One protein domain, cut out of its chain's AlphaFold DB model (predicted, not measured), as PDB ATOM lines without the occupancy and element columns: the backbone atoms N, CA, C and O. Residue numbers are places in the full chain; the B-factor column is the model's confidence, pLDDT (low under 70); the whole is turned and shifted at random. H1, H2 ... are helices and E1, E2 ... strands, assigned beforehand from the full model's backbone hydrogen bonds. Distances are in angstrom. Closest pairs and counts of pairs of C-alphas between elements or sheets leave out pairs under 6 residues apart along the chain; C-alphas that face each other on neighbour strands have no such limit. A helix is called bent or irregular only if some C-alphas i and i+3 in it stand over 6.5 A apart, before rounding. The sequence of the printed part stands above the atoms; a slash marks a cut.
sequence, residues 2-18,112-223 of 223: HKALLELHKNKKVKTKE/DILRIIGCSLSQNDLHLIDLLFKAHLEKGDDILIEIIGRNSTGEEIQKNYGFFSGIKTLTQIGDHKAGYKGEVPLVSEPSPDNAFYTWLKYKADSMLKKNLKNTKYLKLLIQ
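AT A GLANCE: This is residues 2 to 18 and 112 to 223 of the 223 residues of the protein "SIR2_2 domain-containing protein" of Candidatus Taylorbacteria bacterium RIFCSPHIGHO2_02_49_25 (UniProt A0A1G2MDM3). A short sheet of two parallel strands, E1 and E2, lies between two unlike helical ends: on one end H1, H2, H5 and H6 cluster together, and on the other H3 and H4 stand apart from each other. H5 reaches from the sheet into the cluster, and residues 123 to 128 of H3 stick out free; a stretch of 34 residues with no named element, 161 to 194, runs from H4 back to H5. The printed part has 129 residues, with six named helices and two named strands in the order H1, H2, E1, H3, E2, H4, H5, H6, and is mostly helix. It is compact, with a radius of gyration of the C-alphas of 15.3 A and spans of 41 by 31 by 30 A.

IN THESE COORDINATES: H1 is residues 2 to 10, 12.4 A long, from C-alpha 2 at (414.002, 477.831, 338.141). H2 is residues 12 to 15. After the cut come E1, residues 113 to 117, and H3, residues 123 to 139, 23.7 A long. H3 is irregular, with C-alphas 124 and 127 8.2 A apart, and has a kink of 27 degrees near residue 130. E2 is residues 144 to 148, and H4 is residues 151 to 160, 14.3 A long. H5, residues 195 to 214, is 23.8 A long; it is irregular, with C-alphas 207 and 210 9.5 A apart, and has a kink of 108 degrees near residue 208. H6, residues 218 to 221, ends with C-alpha 221 at (421.404, 487.007, 340.122).

HOW THE PARTS SIT: E1 and E2 are parallel neighbours at 19 degrees; N 114 and O 144 are 2.8 A apart, within hydrogen-bond range, as are N 148 and O 116, 2.8 A. With H3 they form a strand-helix-strand unit, two parallel neighbour strands with a helix between them along the chain, and its crossover is right-handed. Residues 145 to 146 of E2 also pair, parallel, with residues 167 to 168. The closest C-alphas of E2 and H4 are those of Ile 147 and Gly 154, 5.6 A. Those of E2 and H5 are Ile 148 and Phe 196, 6.0 A. H5 touches H6, closest at the C-alphas of Lys 213 and Lys 219, 5.2 A. With residues 207 to 208 alone H5 touches H2, closest at the C-alphas of Val 14 and Met 207, 6.5 A. H1 touches H6, closest at the C-alphas of Ala 4 and Leu 218, 5.0 A. H3 and H4 touch no helix. Every O i to N i+4 pair is within hydrogen-bond range in H1 and H4, against 11 of 13 in H3 and 11 of 16 in H5; H2 and H6 are too short for such a pair.

THE WHOLE: The two C-alphas farthest apart are those of Glu 138 and Gln 223, 43.3 A. Residues 19 to 111 are not printed, and C-alphas 18 and 112 are 9.9 A apart across the cut. Of the links printed whole, H4 to H5 is long. Mean pLDDT of the printed part is 88.6; residues 175 to 183 are under 70.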
ATOM      1  N   HIS A   2     414.227 479.158 337.516       97.31
ATOM      2  CA  HIS A   2     414.002 477.831 338.141       97.31
ATOM      3  C   HIS A   2     415.288 477.040 338.446       97.31
ATOM      4  O   HIS A   2     415.439 476.504 339.537       97.31
ATOM      5  N   LYS A   3     416.275 477.040 337.536       97.75
ATOM      6  CA  LYS A   3     417.588 476.409 337.787       97.75
ATOM      7  C   LYS A   3     418.326 476.999 338.995       97.75
ATOM      8  O   LYS A   3     419.042 476.263 339.657       97.75
ATOM      9  N   ALA A   4     418.170 478.295 339.262       97.50
ATOM     10  CA  ALA A   4     418.769 478.951 340.420       97.50
ATOM     11  C   ALA A   4     417.996 478.602 341.705       97.50
ATOM     12  O   ALA A   4     418.616 478.242 342.696       97.50
ATOM     13  N   LEU A   5     416.657 478.586 341.665       97.44
ATOM     14  CA  LEU A   5     415.824 478.145 342.794       97.44
ATOM     15  C   LEU A   5     416.185 476.723 343.252       97.44
ATOM     16  O   LEU A   5     416.409 476.474 344.433       97.44
ATOM     17  N   LEU A   6     416.300 475.785 342.310       96.88
ATOM     18  CA  LEU A   6     416.654 474.403 342.639       96.88
ATOM     19  C   LEU A   6     418.109 474.258 343.102       96.88
ATOM     20  O   LEU A   6     418.389 473.434 343.971       96.88
ATOM     21  N   GLU A   7     419.023 475.077 342.572       96.94
ATOM     22  CA  GLU A   7     420.400 475.160 343.072       96.94
ATOM     23  C   GLU A   7     420.446 475.611 344.534       96.94
ATOM     24  O   GLU A   7     421.211 475.049 345.321       96.94
ATOM     25  N   LEU A   8     419.606 476.587 344.904       96.19
ATOM     26  CA  LEU A   8     419.516 477.111 346.266       96.19
ATOM     27  C   LEU A   8     419.158 475.987 347.237       96.19
ATOM     28  O   LEU A   8     419.926 475.712 348.153       96.19
ATOM     29  N   HIS A   9     418.073 475.256 346.976       95.31
ATOM     30  CA  HIS A   9     417.629 474.164 347.849       95.31
ATOM     31  C   HIS A   9     418.531 472.920 347.811       95.31
ATOM     32  O   HIS A   9     418.522 472.108 348.739       95.31
ATOM     33  N   LYS A  10     419.361 472.748 346.774       93.88
ATOM     34  CA  LYS A  10     420.409 471.714 346.775       93.88
ATOM     35  C   LYS A  10     421.631 472.096 347.605       93.88
ATOM     36  O   LYS A  10     422.394 471.203 347.981       93.88
ATOM     37  N   ASN A  11     421.833 473.379 347.899       94.75
ATOM     38  CA  ASN A  11     422.994 473.839 348.643       94.75
ATOM     39  C   ASN A  11     422.972 473.332 350.096       94.75
ATOM     40  O   ASN A  11     422.002 473.527 350.823       94.75
ATOM     41  N   LYS A  12     424.083 472.737 350.554       93.19
ATOM     42  CA  LYS A  12     424.199 472.173 351.910       93.19
ATOM     43  C   LYS A  12     423.901 473.191 353.020       93.19
ATOM     44  O   LYS A  12     423.281 472.821 354.004       93.19
ATOM     45  N   LYS A  13     424.299 474.461 352.860       92.00
ATOM     46  CA  LYS A  13     424.059 475.521 353.862       92.00
ATOM     47  C   LYS A  13     422.602 475.972 353.928       92.00
ATOM     48  O   LYS A  13     422.170 476.495 354.949       92.00
ATOM     49  N   VAL A  14     421.868 475.820 352.829       92.56
ATOM     50  CA  VAL A  14     420.429 476.106 352.790       92.56
ATOM     51  C   VAL A  14     419.677 474.969 353.462       92.56
ATOM     52  O   VAL A  14     418.848 475.231 354.321       92.56
ATOM     53  N   LYS A  15     420.058 473.717 353.181       92.19
ATOM     54  CA  LYS A  15     419.448 472.519 353.777       92.19
ATOM     55  C   LYS A  15     419.518 472.442 355.302       92.19
ATOM     56  O   LYS A  15     418.701 471.765 355.904       92.19
ATOM     57  N   THR A  16     420.475 473.117 355.938       91.06
ATOM     58  CA  THR A  16     420.533 473.210 357.408       91.06
ATOM     59  C   THR A  16     419.532 474.210 357.992       91.06
ATOM     60  O   THR A  16     419.469 474.351 359.206       91.06
ATOM     61  N   LYS A  17     418.825 474.974 357.150       90.44
ATOM     62  CA  LYS A  17     417.884 476.030 357.550       90.44
ATOM     63  C   LYS A  17     416.477 475.804 357.013       90.44
ATOM     64  O   LYS A  17     415.520 476.140 357.692       90.44
ATOM     65  N   GLU A  18     416.359 475.297 355.791       92.31
ATOM     66  CA  GLU A  18     415.079 474.960 355.179       92.31
ATOM     67  C   GLU A  18     415.205 473.698 354.321       92.31
ATOM     68  O   GLU A  18     416.190 473.502 353.601       92.31
ATOM     69  N   ASP A 112     405.505 473.921 356.606       93.31
ATOM     70  CA  ASP A 112     405.416 475.084 357.500       93.31
ATOM     71  C   ASP A 112     405.306 476.386 356.707       93.31
ATOM     72  O   ASP A 112     404.645 477.332 357.126       93.31
ATOM     73  N   ILE A 113     405.951 476.423 355.536       95.06
ATOM     74  CA  ILE A 113     405.973 477.579 354.645       95.06
ATOM     75  C   ILE A 113     405.617 477.139 353.225       95.06
ATOM     76  O   ILE A 113     406.354 476.374 352.595       95.06
ATOM     77  N   LEU A 114     404.528 477.686 352.691       96.69
ATOM     78  CA  LEU A 114     404.143 477.583 351.289       96.69
ATOM     79  C   LEU A 114     404.557 478.853 350.541       96.69
ATOM     80  O   LEU A 114     404.083 479.946 350.830       96.69
ATOM     81  N   ARG A 115     405.412 478.707 349.527       97.00
ATOM     82  CA  ARG A 115     405.837 479.812 348.655       97.00
ATOM     83  C   ARG A 115     405.085 479.774 347.337       97.00
ATOM     84  O   ARG A 115     405.272 478.848 346.550       97.00
ATOM     85  N   ILE A 116     404.280 480.798 347.081       96.69
ATOM     86  CA  ILE A 116     403.477 480.926 345.865       96.69
ATOM     87  C   ILE A 116     404.169 481.909 344.926       96.69
ATOM     88  O   ILE A 116     404.261 483.096 345.219       96.69
ATOM     89  N   ILE A 117     404.674 481.417 343.793       96.69
ATOM     90  CA  ILE A 117     405.453 482.215 342.838       96.69
ATOM     91  C   ILE A 117     404.621 482.445 341.579       96.69
ATOM     92  O   ILE A 117     404.314 481.491 340.869       96.69
ATOM     93  N   GLY A 118     404.302 483.706 341.278       91.62
ATOM     94  CA  GLY A 118     403.645 484.075 340.017       91.62
ATOM     95  C   GLY A 118     402.251 483.470 339.810       91.62
ATOM     96  O   GLY A 118     401.850 483.256 338.670       91.62
ATOM     97  N   CYS A 119     401.518 483.185 340.889       90.75
ATOM     98  CA  CYS A 119     400.148 482.678 340.849       90.75
ATOM     99  C   CYS A 119     399.223 483.650 341.591       90.75
ATOM    100  O   CYS A 119     399.551 484.095 342.690       90.75
ATOM    101  N   SER A 120     398.086 483.985 340.979       88.38
ATOM    102  CA  SER A 120     397.087 484.899 341.544       88.38
ATOM    103  C   SER A 120     396.081 484.215 342.470       88.38
ATOM    104  O   SER A 120     395.282 484.917 343.078       88.38
ATOM    105  N   LEU A 121     396.101 482.875 342.562       89.25
ATOM    106  CA  LEU A 121     395.076 482.074 343.244       89.25
ATOM    107  C   LEU A 121     393.667 482.578 342.904       89.25
ATOM    108  O   LEU A 121     392.912 483.020 343.766       89.25
ATOM    109  N   SER A 122     393.340 482.581 341.616       86.56
ATOM    110  CA  SER A 122     392.059 483.101 341.133       86.56
ATOM    111  C   SER A 122     390.929 482.084 341.325       86.56
ATOM    112  O   SER A 122     391.171 480.923 341.652       86.56
ATOM    113  N   GLN A 123     389.684 482.466 341.026       80.44
ATOM    114  CA  GLN A 123     388.551 481.524 341.016       80.44
ATOM    115  C   GLN A 123     388.769 480.319 340.079       80.44
ATOM    116  O   GLN A 123     388.250 479.234 340.336       80.44
ATOM    117  N   ASN A 124     389.592 480.459 339.032       81.75
ATOM    118  CA  ASN A 124     389.951 479.346 338.144       81.75
ATOM    119  C   ASN A 124     390.789 478.258 338.848       81.75
ATOM    120  O   ASN A 124     390.921 477.136 338.341       81.75
ATOM    121  N   ASP A 125     391.325 478.571 340.028       85.44
ATOM    122  CA  ASP A 125     392.144 477.707 340.872       85.44
ATOM    123  C   ASP A 125     391.359 477.173 342.082       85.44
ATOM    124  O   ASP A 125     391.963 476.719 343.051       85.44
ATOM    125  N   LEU A 126     390.016 477.163 342.023       87.38
ATOM    126  CA  LEU A 126     389.135 476.745 343.126       87.38
ATOM    127  C   LEU A 126     389.544 475.413 343.769       87.38
ATOM    128  O   LEU A 126     389.573 475.300 344.987       87.38
ATOM    129  N   HIS A 127     389.912 474.417 342.964       88.75
ATOM    130  CA  HIS A 127     390.348 473.116 343.478       88.75
ATOM    131  C   HIS A 127     391.675 473.189 344.248       88.75
ATOM    132  O   HIS A 127     391.841 472.488 345.239       88.75
ATOM    133  N   LEU A 128     392.616 474.044 343.826       91.19
ATOM    134  CA  LEU A 128     393.842 474.282 344.591       91.19
ATOM    135  C   LEU A 128     393.517 475.007 345.901       91.19
ATOM    136  O   LEU A 128     394.074 474.661 346.934       91.19
ATOM    137  N   ILE A 129     392.608 475.981 345.872       92.06
ATOM    138  CA  ILE A 129     392.174 476.703 347.076       92.06
ATOM    139  C   ILE A 129     391.504 475.741 348.068       92.06
ATOM    140  O   ILE A 129     391.849 475.751 349.246       92.06
ATOM    141  N   ASP A 130     390.619 474.861 347.593       92.25
ATOM    142  CA  ASP A 130     389.999 473.793 348.390       92.25
ATOM    143  C   ASP A 130     391.051 472.841 348.985       92.25
ATOM    144  O   ASP A 130     390.994 472.507 350.167       92.25
ATOM    145  N   LEU A 131     392.064 472.460 348.201       93.56
ATOM    146  CA  LEU A 131     393.185 471.653 348.682       93.56
ATOM    147  C   LEU A 131     393.975 472.359 349.793       93.56
ATOM    148  O   LEU A 131     394.291 471.736 350.803       93.56
ATOM    149  N   LEU A 132     394.284 473.647 349.622       94.00
ATOM    150  CA  LEU A 132     394.992 474.443 350.627       94.00
ATOM    151  C   LEU A 132     394.173 474.576 351.914       94.00
ATOM    152  O   LEU A 132     394.725 474.438 353.002       94.00
ATOM    153  N   PHE A 133     392.863 474.803 351.792       93.31
ATOM    154  CA  PHE A 133     391.960 474.886 352.937       93.31
ATOM    155  C   PHE A 133     391.923 473.566 353.710       93.31
ATOM    156  O   PHE A 133     392.123 473.556 354.923       93.31
ATOM    157  N   LYS A 134     391.754 472.441 353.007       94.00
ATOM    158  CA  LYS A 134     391.781 471.106 353.617       94.00
ATOM    159  C   LYS A 134     393.112 470.830 354.310       94.00
ATOM    160  O   LYS A 134     393.105 470.371 355.446       94.00
ATOM    161  N   ALA A 135     394.237 471.116 353.652       94.44
ATOM    162  CA  ALA A 135     395.562 470.864 354.216       94.44
ATOM    163  C   ALA A 135     395.819 471.688 355.483       94.44
ATOM    164  O   ALA A 135     396.368 471.174 356.452       94.44
ATOM    165  N   HIS A 136     395.383 472.948 355.496       92.44
ATOM    166  CA  HIS A 136     395.482 473.811 356.667       92.44
ATOM    167  C   HIS A 136     394.620 473.309 357.835       92.44
ATOM    168  O   HIS A 136     395.113 473.240 358.958       92.44
ATOM    169  N   LEU A 137     393.380 472.877 357.568       92.12
ATOM    170  CA  LEU A 137     392.526 472.261 358.589       92.12
ATOM    171  C   LEU A 137     393.121 470.960 359.145       92.12
ATOM    172  O   LEU A 137     393.047 470.722 360.347       92.12
ATOM    173  N   GLU A 138     393.702 470.118 358.287       94.12
ATOM    174  CA  GLU A 138     394.291 468.838 358.696       94.12
ATOM    175  C   GLU A 138     395.604 469.015 359.470       94.12
ATOM    176  O   GLU A 138     395.864 468.259 360.406       94.12
ATOM    177  N   LYS A 139     396.421 470.019 359.122       91.31
ATOM    178  CA  LYS A 139     397.666 470.334 359.842       91.31
ATOM    179  C   LYS A 139     397.392 470.733 361.295       91.31
ATOM    180  O   LYS A 139     398.196 470.413 362.164       91.31
ATOM    181  N   GLY A 140     396.286 471.435 361.553       86.56
ATOM    182  CA  GLY A 140     395.916 471.940 362.881       86.56
ATOM    183  C   GLY A 140     396.660 473.211 363.319       86.56
ATOM    184  O   GLY A 140     396.240 473.836 364.287       86.56
ATOM    185  N   ASP A 141     397.698 473.614 362.578       86.31
ATOM    186  CA  ASP A 141     398.471 474.846 362.760       86.31
ATOM    187  C   ASP A 141     398.450 475.709 361.482       86.31
ATOM    188  O   ASP A 141     398.199 475.227 360.367       86.31
ATOM    189  N   ASP A 142     398.777 476.996 361.629       86.94
ATOM    190  CA  ASP A 142     398.868 477.936 360.511       86.94
ATOM    191  C   ASP A 142     400.000 477.560 359.541       86.94
ATOM    192  O   ASP A 142     401.169 477.436 359.916       86.94
ATOM    193  N   ILE A 143     399.659 477.429 358.255       91.06
ATOM    194  CA  ILE A 143     400.647 477.375 357.172       91.06
ATOM    195  C   ILE A 143     401.031 478.815 356.839       91.06
ATOM    196  O   ILE A 143     400.172 479.620 356.468       91.06
ATOM    197  N   LEU A 144     402.319 479.150 356.918       93.75
ATOM    198  CA  LEU A 144     402.789 480.456 356.472       93.75
ATOM    199  C   LEU A 144     402.784 480.503 354.940       93.75
ATOM    200  O   LEU A 144     403.523 479.764 354.290       93.75
ATOM    201  N   ILE A 145     401.995 481.398 354.350       95.06
ATOM    202  CA  ILE A 145     401.891 481.533 352.894       95.06
ATOM    203  C   ILE A 145     402.654 482.781 352.453       95.06
ATOM    204  O   ILE A 145     402.257 483.905 352.737       95.06
ATOM    205  N   GLU A 146     403.747 482.598 351.721       95.81
ATOM    206  CA  GLU A 146     404.566 483.681 351.177       95.81
ATOM    207  C   GLU A 146     404.227 483.914 349.699       95.81
ATOM    208  O   GLU A 146     404.509 483.065 348.845       95.81
ATOM    209  N   ILE A 147     403.651 485.077 349.381       96.12
ATOM    210  CA  ILE A 147     403.294 485.449 348.008       96.12
ATOM    211  C   ILE A 147     404.468 486.161 347.332       96.12
ATOM    212  O   ILE A 147     404.777 487.321 347.606       96.12
ATOM    213  N   ILE A 148     405.107 485.468 346.393       96.38
ATOM    214  CA  ILE A 148     406.205 485.973 345.568       96.38
ATOM    215  C   ILE A 148     405.614 486.440 344.232       96.38
ATOM    216  O   ILE A 148     405.618 485.741 343.213       96.38
ATOM    217  N   GLY A 149     405.060 487.647 344.267       94.62
ATOM    218  CA  GLY A 149     404.404 488.331 343.154       94.62
ATOM    219  C   GLY A 149     404.386 489.841 343.388       94.62
ATOM    220  O   GLY A 149     405.113 490.341 344.243       94.62
ATOM    221  N   ARG A 150     403.559 490.583 342.646       92.50
ATOM    222  CA  ARG A 150     403.325 492.006 342.959       92.50
ATOM    223  C   ARG A 150     402.674 492.127 344.336       92.50
ATOM    224  O   ARG A 150     401.841 491.287 344.680       92.50
ATOM    225  N   ASN A 151     402.998 493.178 345.093       92.25
ATOM    226  CA  ASN A 151     402.417 493.354 346.428       92.25
ATOM    227  C   ASN A 151     400.884 493.415 346.390       92.25
ATOM    228  O   ASN A 151     400.242 492.758 347.199       92.25
ATOM    229  N   SER A 152     400.314 494.092 345.389       93.44
ATOM    230  CA  SER A 152     398.861 494.176 345.190       93.44
ATOM    231  C   SER A 152     398.198 492.812 344.981       93.44
ATOM    232  O   SER A 152     397.107 492.580 345.487       93.44
ATOM    233  N   THR A 153     398.862 491.877 344.293       93.00
ATOM    234  CA  THR A 153     398.372 490.495 344.164       93.00
ATOM    235  C   THR A 153     398.371 489.788 345.519       93.00
ATOM    236  O   THR A 153     397.431 489.071 345.835       93.00
ATOM    237  N   GLY A 154     399.403 490.006 346.340       93.31
ATOM    238  CA  GLY A 154     399.440 489.484 347.707       93.31
ATOM    239  C   GLY A 154     398.321 490.049 348.586       93.31
ATOM    240  O   GLY A 154     397.665 489.285 349.285       93.31
ATOM    241  N   GLU A 155     398.071 491.357 348.512       94.12
ATOM    242  CA  GLU A 155     396.983 492.035 349.233       94.12
ATOM    243  C   GLU A 155     395.603 491.520 348.800       94.12
ATOM    244  O   GLU A 155     394.733 491.283 349.635       94.12
ATOM    245  N   GLU A 156     395.402 491.297 347.499       94.81
ATOM    246  CA  GLU A 156     394.165 490.729 346.963       94.81
ATOM    247  C   GLU A 156     393.939 489.294 347.457       94.81
ATOM    248  O   GLU A 156     392.852 488.973 347.940       94.81
ATOM    249  N   ILE A 157     394.967 488.442 347.402       93.75
ATOM    250  CA  ILE A 157     394.916 487.071 347.934       93.75
ATOM    251  C   ILE A 157     394.610 487.100 349.436       93.75
ATOM    252  O   ILE A 157     393.743 486.361 349.894       93.75
ATOM    253  N   GLN A 158     395.263 487.978 350.200       93.62
ATOM    254  CA  GLN A 158     395.018 488.129 351.635       93.62
ATOM    255  C   GLN A 158     393.577 488.561 351.929       93.62
ATOM    256  O   GLN A 158     392.949 488.030 352.842       93.62
ATOM    257  N   LYS A 159     393.021 489.485 351.137       93.38
ATOM    258  CA  LYS A 159     391.628 489.926 351.265       93.38
ATOM    259  C   LYS A 159     390.636 488.808 350.929       93.38
ATOM    260  O   LYS A 159     389.648 488.640 351.638       93.38
ATOM    261  N   ASN A 160     390.889 488.062 349.856       92.69
ATOM    262  CA  ASN A 160     389.986 487.019 349.365       92.69
ATOM    263  C   ASN A 160     390.030 485.751 350.226       92.69
ATOM    264  O   ASN A 160     389.025 485.053 350.352       92.69
ATOM    265  N   TYR A 161     391.179 485.468 350.841       91.06
ATOM    266  CA  TYR A 161     391.427 484.259 351.621       91.06
ATOM    267  C   TYR A 161     391.874 484.591 353.045       91.06
ATOM    268  O   TYR A 161     392.763 483.944 353.593       91.06
ATOM    269  N   GLY A 162     391.228 485.583 353.664       82.50
ATOM    270  CA  GLY A 162     391.558 486.071 355.010       82.50
ATOM    271  C   GLY A 162     391.393 485.045 356.138       82.50
ATOM    272  O   GLY A 162     391.742 485.334 357.277       82.50
ATOM    273  N   PHE A 163     390.890 483.845 355.834       86.62
ATOM    274  CA  PHE A 163     390.925 482.707 356.751       86.62
ATOM    275  C   PHE A 163     392.347 482.152 356.947       86.62
ATOM    276  O   PHE A 163     392.616 481.561 357.985       86.62
ATOM    277  N   PHE A 164     393.263 482.366 355.995       88.88
ATOM    278  CA  PHE A 164     394.687 482.106 356.185       88.88
ATOM    279  C   PHE A 164     395.347 483.332 356.836       88.88
ATOM    280  O   PHE A 164     395.834 484.243 356.161       88.88
ATOM    281  N   SER A 165     395.399 483.338 358.164       85.69
ATOM    282  CA  SER A 165     396.092 484.349 358.985       85.69
ATOM    283  C   SER A 165     397.570 484.538 358.600       85.69
ATOM    284  O   SER A 165     398.112 485.636 358.719       85.69
ATOM    285  N   GLY A 166     398.222 483.476 358.117       89.38
ATOM    286  CA  GLY A 166     399.646 483.424 357.785       89.38
ATOM    287  C   GLY A 166     400.045 483.962 356.405       89.38
ATOM    288  O   GLY A 166     401.176 483.713 355.983       89.38
ATOM    289  N   ILE A 167     399.168 484.649 355.662       93.88
ATOM    290  CA  ILE A 167     399.535 485.210 354.348       93.88
ATOM    291  C   ILE A 167     400.463 486.423 354.521       93.88
ATOM    292  O   ILE A 167     400.086 487.426 355.125       93.88
ATOM    293  N   LYS A 168     401.658 486.348 353.922       94.25
ATOM    294  CA  LYS A 168     402.641 487.433 353.798       94.25
ATOM    295  C   LYS A 168     402.787 487.861 352.337       94.25
ATOM    296  O   LYS A 168     403.079 487.040 351.461       94.25
ATOM    297  N   THR A 169     402.641 489.157 352.074       94.44
ATOM    298  CA  THR A 169     402.950 489.765 350.769       94.44
ATOM    299  C   THR A 169     404.461 489.880 350.548       94.44
ATOM    300  O   THR A 169     405.247 489.701 351.479       94.44
ATOM    301  N   LEU A 170     404.896 490.219 349.327       93.69
ATOM    302  CA  LEU A 170     406.320 490.291 348.975       93.69
ATOM    303  C   LEU A 170     407.143 491.158 349.946       93.69
ATOM    304  O   LEU A 170     408.243 490.762 350.332       93.69
ATOM    305  N   THR A 171     406.599 492.302 350.370       92.25
ATOM    306  CA  THR A 171     407.260 493.243 351.294       92.25
ATOM    307  C   THR A 171     407.103 492.882 352.769       92.25
ATOM    308  O   THR A 171     407.658 493.555 353.629       92.25
ATOM    309  N   GLN A 172     406.369 491.818 353.084       92.56
ATOM    310  CA  GLN A 172     406.222 491.286 354.441       92.56
ATOM    311  C   GLN A 172     407.075 490.028 354.659       92.56
ATOM    312  O   GLN A 172     407.228 489.570 355.792       92.56
ATOM    313  N   ILE A 173     407.639 489.453 353.591       91.31
ATOM    314  CA  ILE A 173     408.541 488.303 353.680       91.31
ATOM    315  C   ILE A 173     409.867 488.755 354.307       91.31
ATOM    316  O   ILE A 173     410.618 489.522 353.704       91.31
ATOM    317  N   GLY A 174     410.166 488.257 355.509       82.88
ATOM    318  CA  GLY A 174     411.421 488.476 356.235       82.88
ATOM    319  C   GLY A 174     412.378 487.277 356.181       82.88
ATOM    320  O   GLY A 174     412.048 486.202 355.675       82.88
ATOM    321  N   ASP A 175     413.591 487.450 356.713       68.88
ATOM    322  CA  ASP A 175     414.485 486.325 357.010       68.88
ATOM    323  C   ASP A 175     414.076 485.741 358.367       68.88
ATOM    324  O   ASP A 175     414.297 486.387 359.386       68.88
ATOM    325  N   HIS A 176     413.492 484.536 358.375       61.91
ATOM    326  CA  HIS A 176     412.932 483.832 359.550       61.91
ATOM    327  C   HIS A 176     413.959 483.440 360.631       61.91
ATOM    328  O   HIS A 176     413.820 482.422 361.311       61.91
ATOM    329  N   LYS A 177     415.035 484.209 360.811       49.28
ATOM    330  CA  LYS A 177     415.932 484.073 361.955       49.28
ATOM    331  C   LYS A 177     415.202 484.543 363.218       49.28
ATOM    332  O   LYS A 177     415.357 485.680 363.637       49.28
ATOM    333  N   ALA A 178     414.445 483.621 363.807       33.69
ATOM    334  CA  ALA A 178     414.064 483.539 365.213       33.69
ATOM    335  C   ALA A 178     413.650 484.859 365.903       33.69
ATOM    336  O   ALA A 178     414.470 485.569 366.480       33.69
ATOM    337  N   GLY A 179     412.338 485.103 365.964       35.69
ATOM    338  CA  GLY A 179     411.693 485.690 367.149       35.69
ATOM    339  C   GLY A 179     411.882 487.185 367.429       35.69
ATOM    340  O   GLY A 179     411.420 487.648 368.472       35.69
ATOM    341  N   TYR A 180     412.504 487.967 366.545       36.38
ATOM    342  CA  TYR A 180     412.628 489.415 366.744       36.38
ATOM    343  C   TYR A 180     411.445 490.183 366.138       36.38
ATOM    344  O   TYR A 180     411.252 490.214 364.925       36.38
ATOM    345  N   LYS A 181     410.680 490.873 366.995       37.06
ATOM    346  CA  LYS A 181     409.777 491.958 366.584       37.06
ATOM    347  C   LYS A 181     410.599 493.013 365.830       37.06
ATOM    348  O   LYS A 181     411.429 493.680 366.440       37.06
ATOM    349  N   GLY A 182     410.368 493.138 364.522       50.66
ATOM    350  CA  GLY A 182     411.086 494.071 363.643       50.66
ATOM    351  C   GLY A 182     411.788 493.418 362.448       50.66
ATOM    352  O   GLY A 182     412.854 493.890 362.057       50.66
ATOM    353  N   GLU A 183     411.237 492.335 361.882       65.69
ATOM    354  CA  GLU A 183     411.774 491.715 360.664       65.69
ATOM    355  C   GLU A 183     411.891 492.758 359.543       65.69
ATOM    356  O   GLU A 183     410.894 493.299 359.068       65.69
ATOM    357  N   VAL A 184     413.126 493.045 359.127       72.31
ATOM    358  CA  VAL A 184     413.375 493.862 357.940       72.31
ATOM    359  C   VAL A 184     412.938 493.039 356.725       72.31
ATOM    360  O   VAL A 184     413.422 491.911 356.567       72.31
ATOM    361  N   PRO A 185     412.051 493.573 355.867       81.94
ATOM    362  CA  PRO A 185     411.641 492.900 354.647       81.94
ATOM    363  C   PRO A 185     412.839 492.484 353.804       81.94
ATOM    364  O   PRO A 185     413.753 493.275 353.568       81.94
ATOM    365  N   LEU A 186     412.808 491.253 353.304       86.50
ATOM    366  CA  LEU A 186     413.809 490.748 352.373       86.50
ATOM    367  C   LEU A 186     413.785 491.541 351.058       86.50
ATOM    368  O   LEU A 186     414.826 491.754 350.442       86.50
ATOM    369  N   VAL A 187     412.593 491.978 350.646       87.75
ATOM    370  CA  VAL A 187     412.359 492.840 349.490       87.75
ATOM    371  C   VAL A 187     411.591 494.069 349.964       87.75
ATOM    372  O   VAL A 187     410.456 493.951 350.409       87.75
ATOM    373  N   SER A 188     412.198 495.251 349.883       86.31
ATOM    374  CA  SER A 188     411.528 496.504 350.273       86.31
ATOM    375  C   SER A 188     410.701 497.118 349.140       86.31
ATOM    376  O   SER A 188     409.820 497.932 349.390       86.31
ATOM    377  N   GLU A 189     410.984 496.742 347.892       87.56
ATOM    378  CA  GLU A 189     410.275 497.246 346.719       87.56
ATOM    379  C   GLU A 189     408.926 496.517 346.544       87.56
ATOM    380  O   GLU A 189     408.911 495.291 346.414       87.56
ATOM    381  N   PRO A 190     407.784 497.227 346.512       81.94
ATOM    382  CA  PRO A 190     406.465 496.594 346.429       81.94
ATOM    383  C   PRO A 190     406.109 496.067 345.033       81.94
ATOM    384  O   PRO A 190     405.257 495.185 344.894       81.94
ATOM    385  N   SER A 191     406.734 496.590 343.979       87.12
ATOM    386  CA  SER A 191     406.431 496.198 342.599       87.12
ATOM    387  C   SER A 191     407.691 496.104 341.735       87.12
ATOM    388  O   SER A 191     407.783 496.814 340.734       87.12
ATOM    389  N   PRO A 192     408.642 495.217 342.079       91.06
ATOM    390  CA  PRO A 192     409.792 494.976 341.220       91.06
ATOM    391  C   PRO A 192     409.341 494.426 339.863       91.06
ATOM    392  O   PRO A 192     408.393 493.636 339.793       91.06
ATOM    393  N   ASP A 193     410.082 494.757 338.803       91.56
ATOM    394  CA  ASP A 193     409.820 494.275 337.437       91.56
ATOM    395  C   ASP A 193     409.657 492.750 337.370       91.56
ATOM    396  O   ASP A 193     408.818 492.218 336.642       91.56
ATOM    397  N   ASN A 194     410.447 492.031 338.172       94.38
ATOM    398  CA  ASN A 194     410.365 490.585 338.303       94.38
ATOM    399  C   ASN A 194     410.470 490.160 339.773       94.38
ATOM    400  O   ASN A 194     411.555 489.903 340.293       94.38
ATOM    401  N   ALA A 195     409.316 490.029 340.430       95.06
ATOM    402  CA  ALA A 195     409.215 489.613 341.830       95.06
ATOM    403  C   ALA A 195     409.942 488.295 342.137       95.06
ATOM    404  O   ALA A 195     410.608 488.193 343.168       95.06
ATOM    405  N   PHE A 196     409.878 487.302 341.241       95.94
ATOM    406  CA  PHE A 196     410.564 486.026 341.449       95.94
ATOM    407  C   PHE A 196     412.086 486.198 341.433       95.94
ATOM    408  O   PHE A 196     412.776 485.693 342.320       95.94
ATOM    409  N   TYR A 197     412.613 486.932 340.452       96.44
ATOM    410  CA  TYR A 197     414.037 487.243 340.374       96.44
ATOM    411  C   TYR A 197     414.509 488.003 341.615       96.44
ATOM    412  O   TYR A 197     415.475 487.587 342.255       96.44
ATOM    413  N   THR A 198     413.803 489.078 341.973       95.31
ATOM    414  CA  THR A 198     414.154 489.952 343.096       95.31
ATOM    415  C   THR A 198     414.144 489.180 344.409       95.31
ATOM    416  O   THR A 198     415.157 489.157 345.108       95.31
ATOM    417  N   TRP A 199     413.063 488.454 344.710       95.69
ATOM    418  CA  TRP A 199     412.990 487.608 345.902       95.69
ATOM    419  C   TRP A 199     414.126 486.580 345.942       95.69
ATOM    420  O   TRP A 199     414.815 486.455 346.956       95.69
ATOM    421  N   LEU A 200     414.377 485.874 344.833       96.25
ATOM    422  CA  LEU A 200     415.399 484.830 344.790       96.25
ATOM    423  C   LEU A 200     416.807 485.404 344.983       96.25
ATOM    424  O   LEU A 200     417.625 484.781 345.658       96.25
ATOM    425  N   LYS A 201     417.086 486.591 344.430       95.00
ATOM    426  CA  LYS A 201     418.349 487.316 344.616       95.00
ATOM    427  C   LYS A 201     418.598 487.601 346.096       95.00
ATOM    428  O   LYS A 201     419.628 487.183 346.623       95.00
ATOM    429  N   TYR A 202     417.651 488.254 346.772       93.81
ATOM    430  CA  TYR A 202     417.807 488.610 348.184       93.81
ATOM    431  C   TYR A 202     417.826 487.377 349.097       93.81
ATOM    432  O   TYR A 202     418.657 487.293 350.003       93.81
ATOM    433  N   LYS A 203     416.984 486.367 348.829       93.62
ATOM    434  CA  LYS A 203     416.985 485.091 349.566       93.62
ATOM    435  C   LYS A 203     418.344 484.400 349.453       93.62
ATOM    436  O   LYS A 203     418.911 483.975 350.460       93.62
ATOM    437  N   ALA A 204     418.888 484.312 348.239       94.00
ATOM    438  CA  ALA A 204     420.176 483.679 347.993       94.00
ATOM    439  C   ALA A 204     421.334 484.440 348.653       94.00
ATOM    440  O   ALA A 204     422.200 483.805 349.258       94.00
ATOM    441  N   ASP A 205     421.337 485.774 348.582       91.50
ATOM    442  CA  ASP A 205     422.346 486.602 349.245       91.50
ATOM    443  C   ASP A 205     422.298 486.445 350.773       91.50
ATOM    444  O   ASP A 205     423.317 486.122 351.392       91.50
ATOM    445  N   SER A 206     421.107 486.518 351.380       90.50
ATOM    446  CA  SER A 206     420.940 486.322 352.827       90.50
ATOM    447  C   SER A 206     421.413 484.934 353.290       90.50
ATOM    448  O   SER A 206     422.089 484.786 354.321       90.50
ATOM    449  N   MET A 207     421.106 483.891 352.511       91.12
ATOM    450  CA  MET A 207     421.425 482.512 352.880       91.12
ATOM    451  C   MET A 207     422.881 482.125 352.636       91.12
ATOM    452  O   MET A 207     423.464 481.411 353.458       91.12
ATOM    453  N   LEU A 208     423.470 482.563 351.520       91.81
ATOM    454  CA  LEU A 208     424.780 482.099 351.062       91.81
ATOM    455  C   LEU A 208     425.892 483.132 351.249       91.81
ATOM    456  O   LEU A 208     427.054 482.726 351.405       91.81
ATOM    457  N   LYS A 209     425.573 484.432 351.275       89.00
ATOM    458  CA  LYS A 209     426.526 485.551 351.349       89.00
ATOM    459  C   LYS A 209     427.690 485.338 350.367       89.00
ATOM    460  O   LYS A 209     427.495 485.052 349.190       89.00
ATOM    461  N   LYS A 210     428.932 485.326 350.869       85.75
ATOM    462  CA  LYS A 210     430.160 485.084 350.085       85.75
ATOM    463  C   LYS A 210     430.151 483.775 349.273       85.75
ATOM    464  O   LYS A 210     430.833 483.701 348.258       85.75
ATOM    465  N   ASN A 211     429.383 482.755 349.676       87.62
ATOM    466  CA  ASN A 211     429.317 481.469 348.961       87.62
ATOM    467  C   ASN A 211     428.482 481.534 347.678       87.62
ATOM    468  O   ASN A 211     428.542 480.604 346.877       87.62
ATOM    469  N   LEU A 212     427.724 482.614 347.468       89.56
ATOM    470  CA  LEU A 212     426.909 482.805 346.274       89.56
ATOM    471  C   LEU A 212     427.762 482.766 344.998       89.56
ATOM    472  O   LEU A 212     427.353 482.175 344.003       89.56
ATOM    473  N   LYS A 213     428.997 483.285 345.048       88.25
ATOM    474  CA  LYS A 213     429.942 483.290 343.916       88.25
ATOM    475  C   LYS A 213     430.365 481.888 343.449       88.25
ATOM    476  O   LYS A 213     430.746 481.730 342.294       88.25
ATOM    477  N   ASN A 214     430.247 480.877 344.314       89.81
ATOM    478  CA  ASN A 214     430.639 479.492 344.023       89.81
ATOM    479  C   ASN A 214     429.513 478.672 343.373       89.81
ATOM    480  O   ASN A 214     429.658 477.471 343.156       89.81
ATOM    481  N   THR A 215     428.376 479.301 343.096       93.62
ATOM    482  CA  THR A 215     427.223 478.665 342.456       93.62
ATOM    483  C   THR A 215     427.262 478.890 340.945       93.62
ATOM    484  O   THR A 215     427.929 479.798 340.450       93.62
ATOM    485  N   LYS A 216     426.565 478.056 340.174       95.31
ATOM    486  CA  LYS A 216     426.522 478.162 338.716       95.31
ATOM    487  C   LYS A 216     425.464 479.152 338.240       95.31
ATOM    488  O   LYS A 216     425.760 479.930 337.336       95.31
ATOM    489  N   TYR A 217     424.264 479.117 338.816       96.12
ATOM    490  CA  TYR A 217     423.126 479.931 338.384       96.12
ATOM    491  C   TYR A 217     422.777 481.029 339.375       96.12
ATOM    492  O   TYR A 217     422.389 482.107 338.939       96.12
ATOM    493  N   LEU A 218     422.927 480.798 340.681       95.06
ATOM    494  CA  LEU A 218     422.624 481.836 341.673       95.06
ATOM    495  C   LEU A 218     423.588 483.031 341.579       95.06
ATOM    496  O   LEU A 218     423.167 484.164 341.788       95.06
ATOM    497  N   LYS A 219     424.847 482.820 341.169       93.88
ATOM    498  CA  LYS A 219     425.797 483.917 340.911       93.88
ATOM    499  C   LYS A 219     425.363 484.859 339.784       93.88
ATOM    500  O   LYS A 219     425.856 485.973 339.725       93.88
ATOM    501  N   LEU A 220     424.473 484.416 338.893       93.88
ATOM    502  CA  LEU A 220     423.954 485.244 337.802       93.88
ATOM    503  C   LEU A 220     422.879 486.227 338.289       93.88
ATOM    504  O   LEU A 220     422.487 487.098 337.534       93.88
ATOM    505  N   LEU A 221     422.393 486.093 339.531       90.62
ATOM    506  CA  LEU A 221     421.404 487.007 340.122       90.62
ATOM    507  C   LEU A 221     422.033 488.303 340.668       90.62
ATOM    508  O   LEU A 221     421.326 489.222 341.080       90.62
ATOM    509  N   ILE A 222     423.364 488.346 340.754       84.31
ATOM    510  CA  ILE A 222     424.138 489.472 341.301       84.31
ATOM    511  C   ILE A 222     425.018 490.160 340.253       84.31
ATOM    512  O   ILE A 222     425.718 491.107 340.604       84.31
ATOM    513  N   GLN A 223     425.021 489.649 339.021       77.06
ATOM    514  CA  GLN A 223     425.662 490.274 337.863       77.06
ATOM    515  C   GLN A 223     424.681 491.245 337.219       77.06
ATOM    516  O   GLN A 223     425.159 492.305 336.771       77.06
TER     517      GLN A 223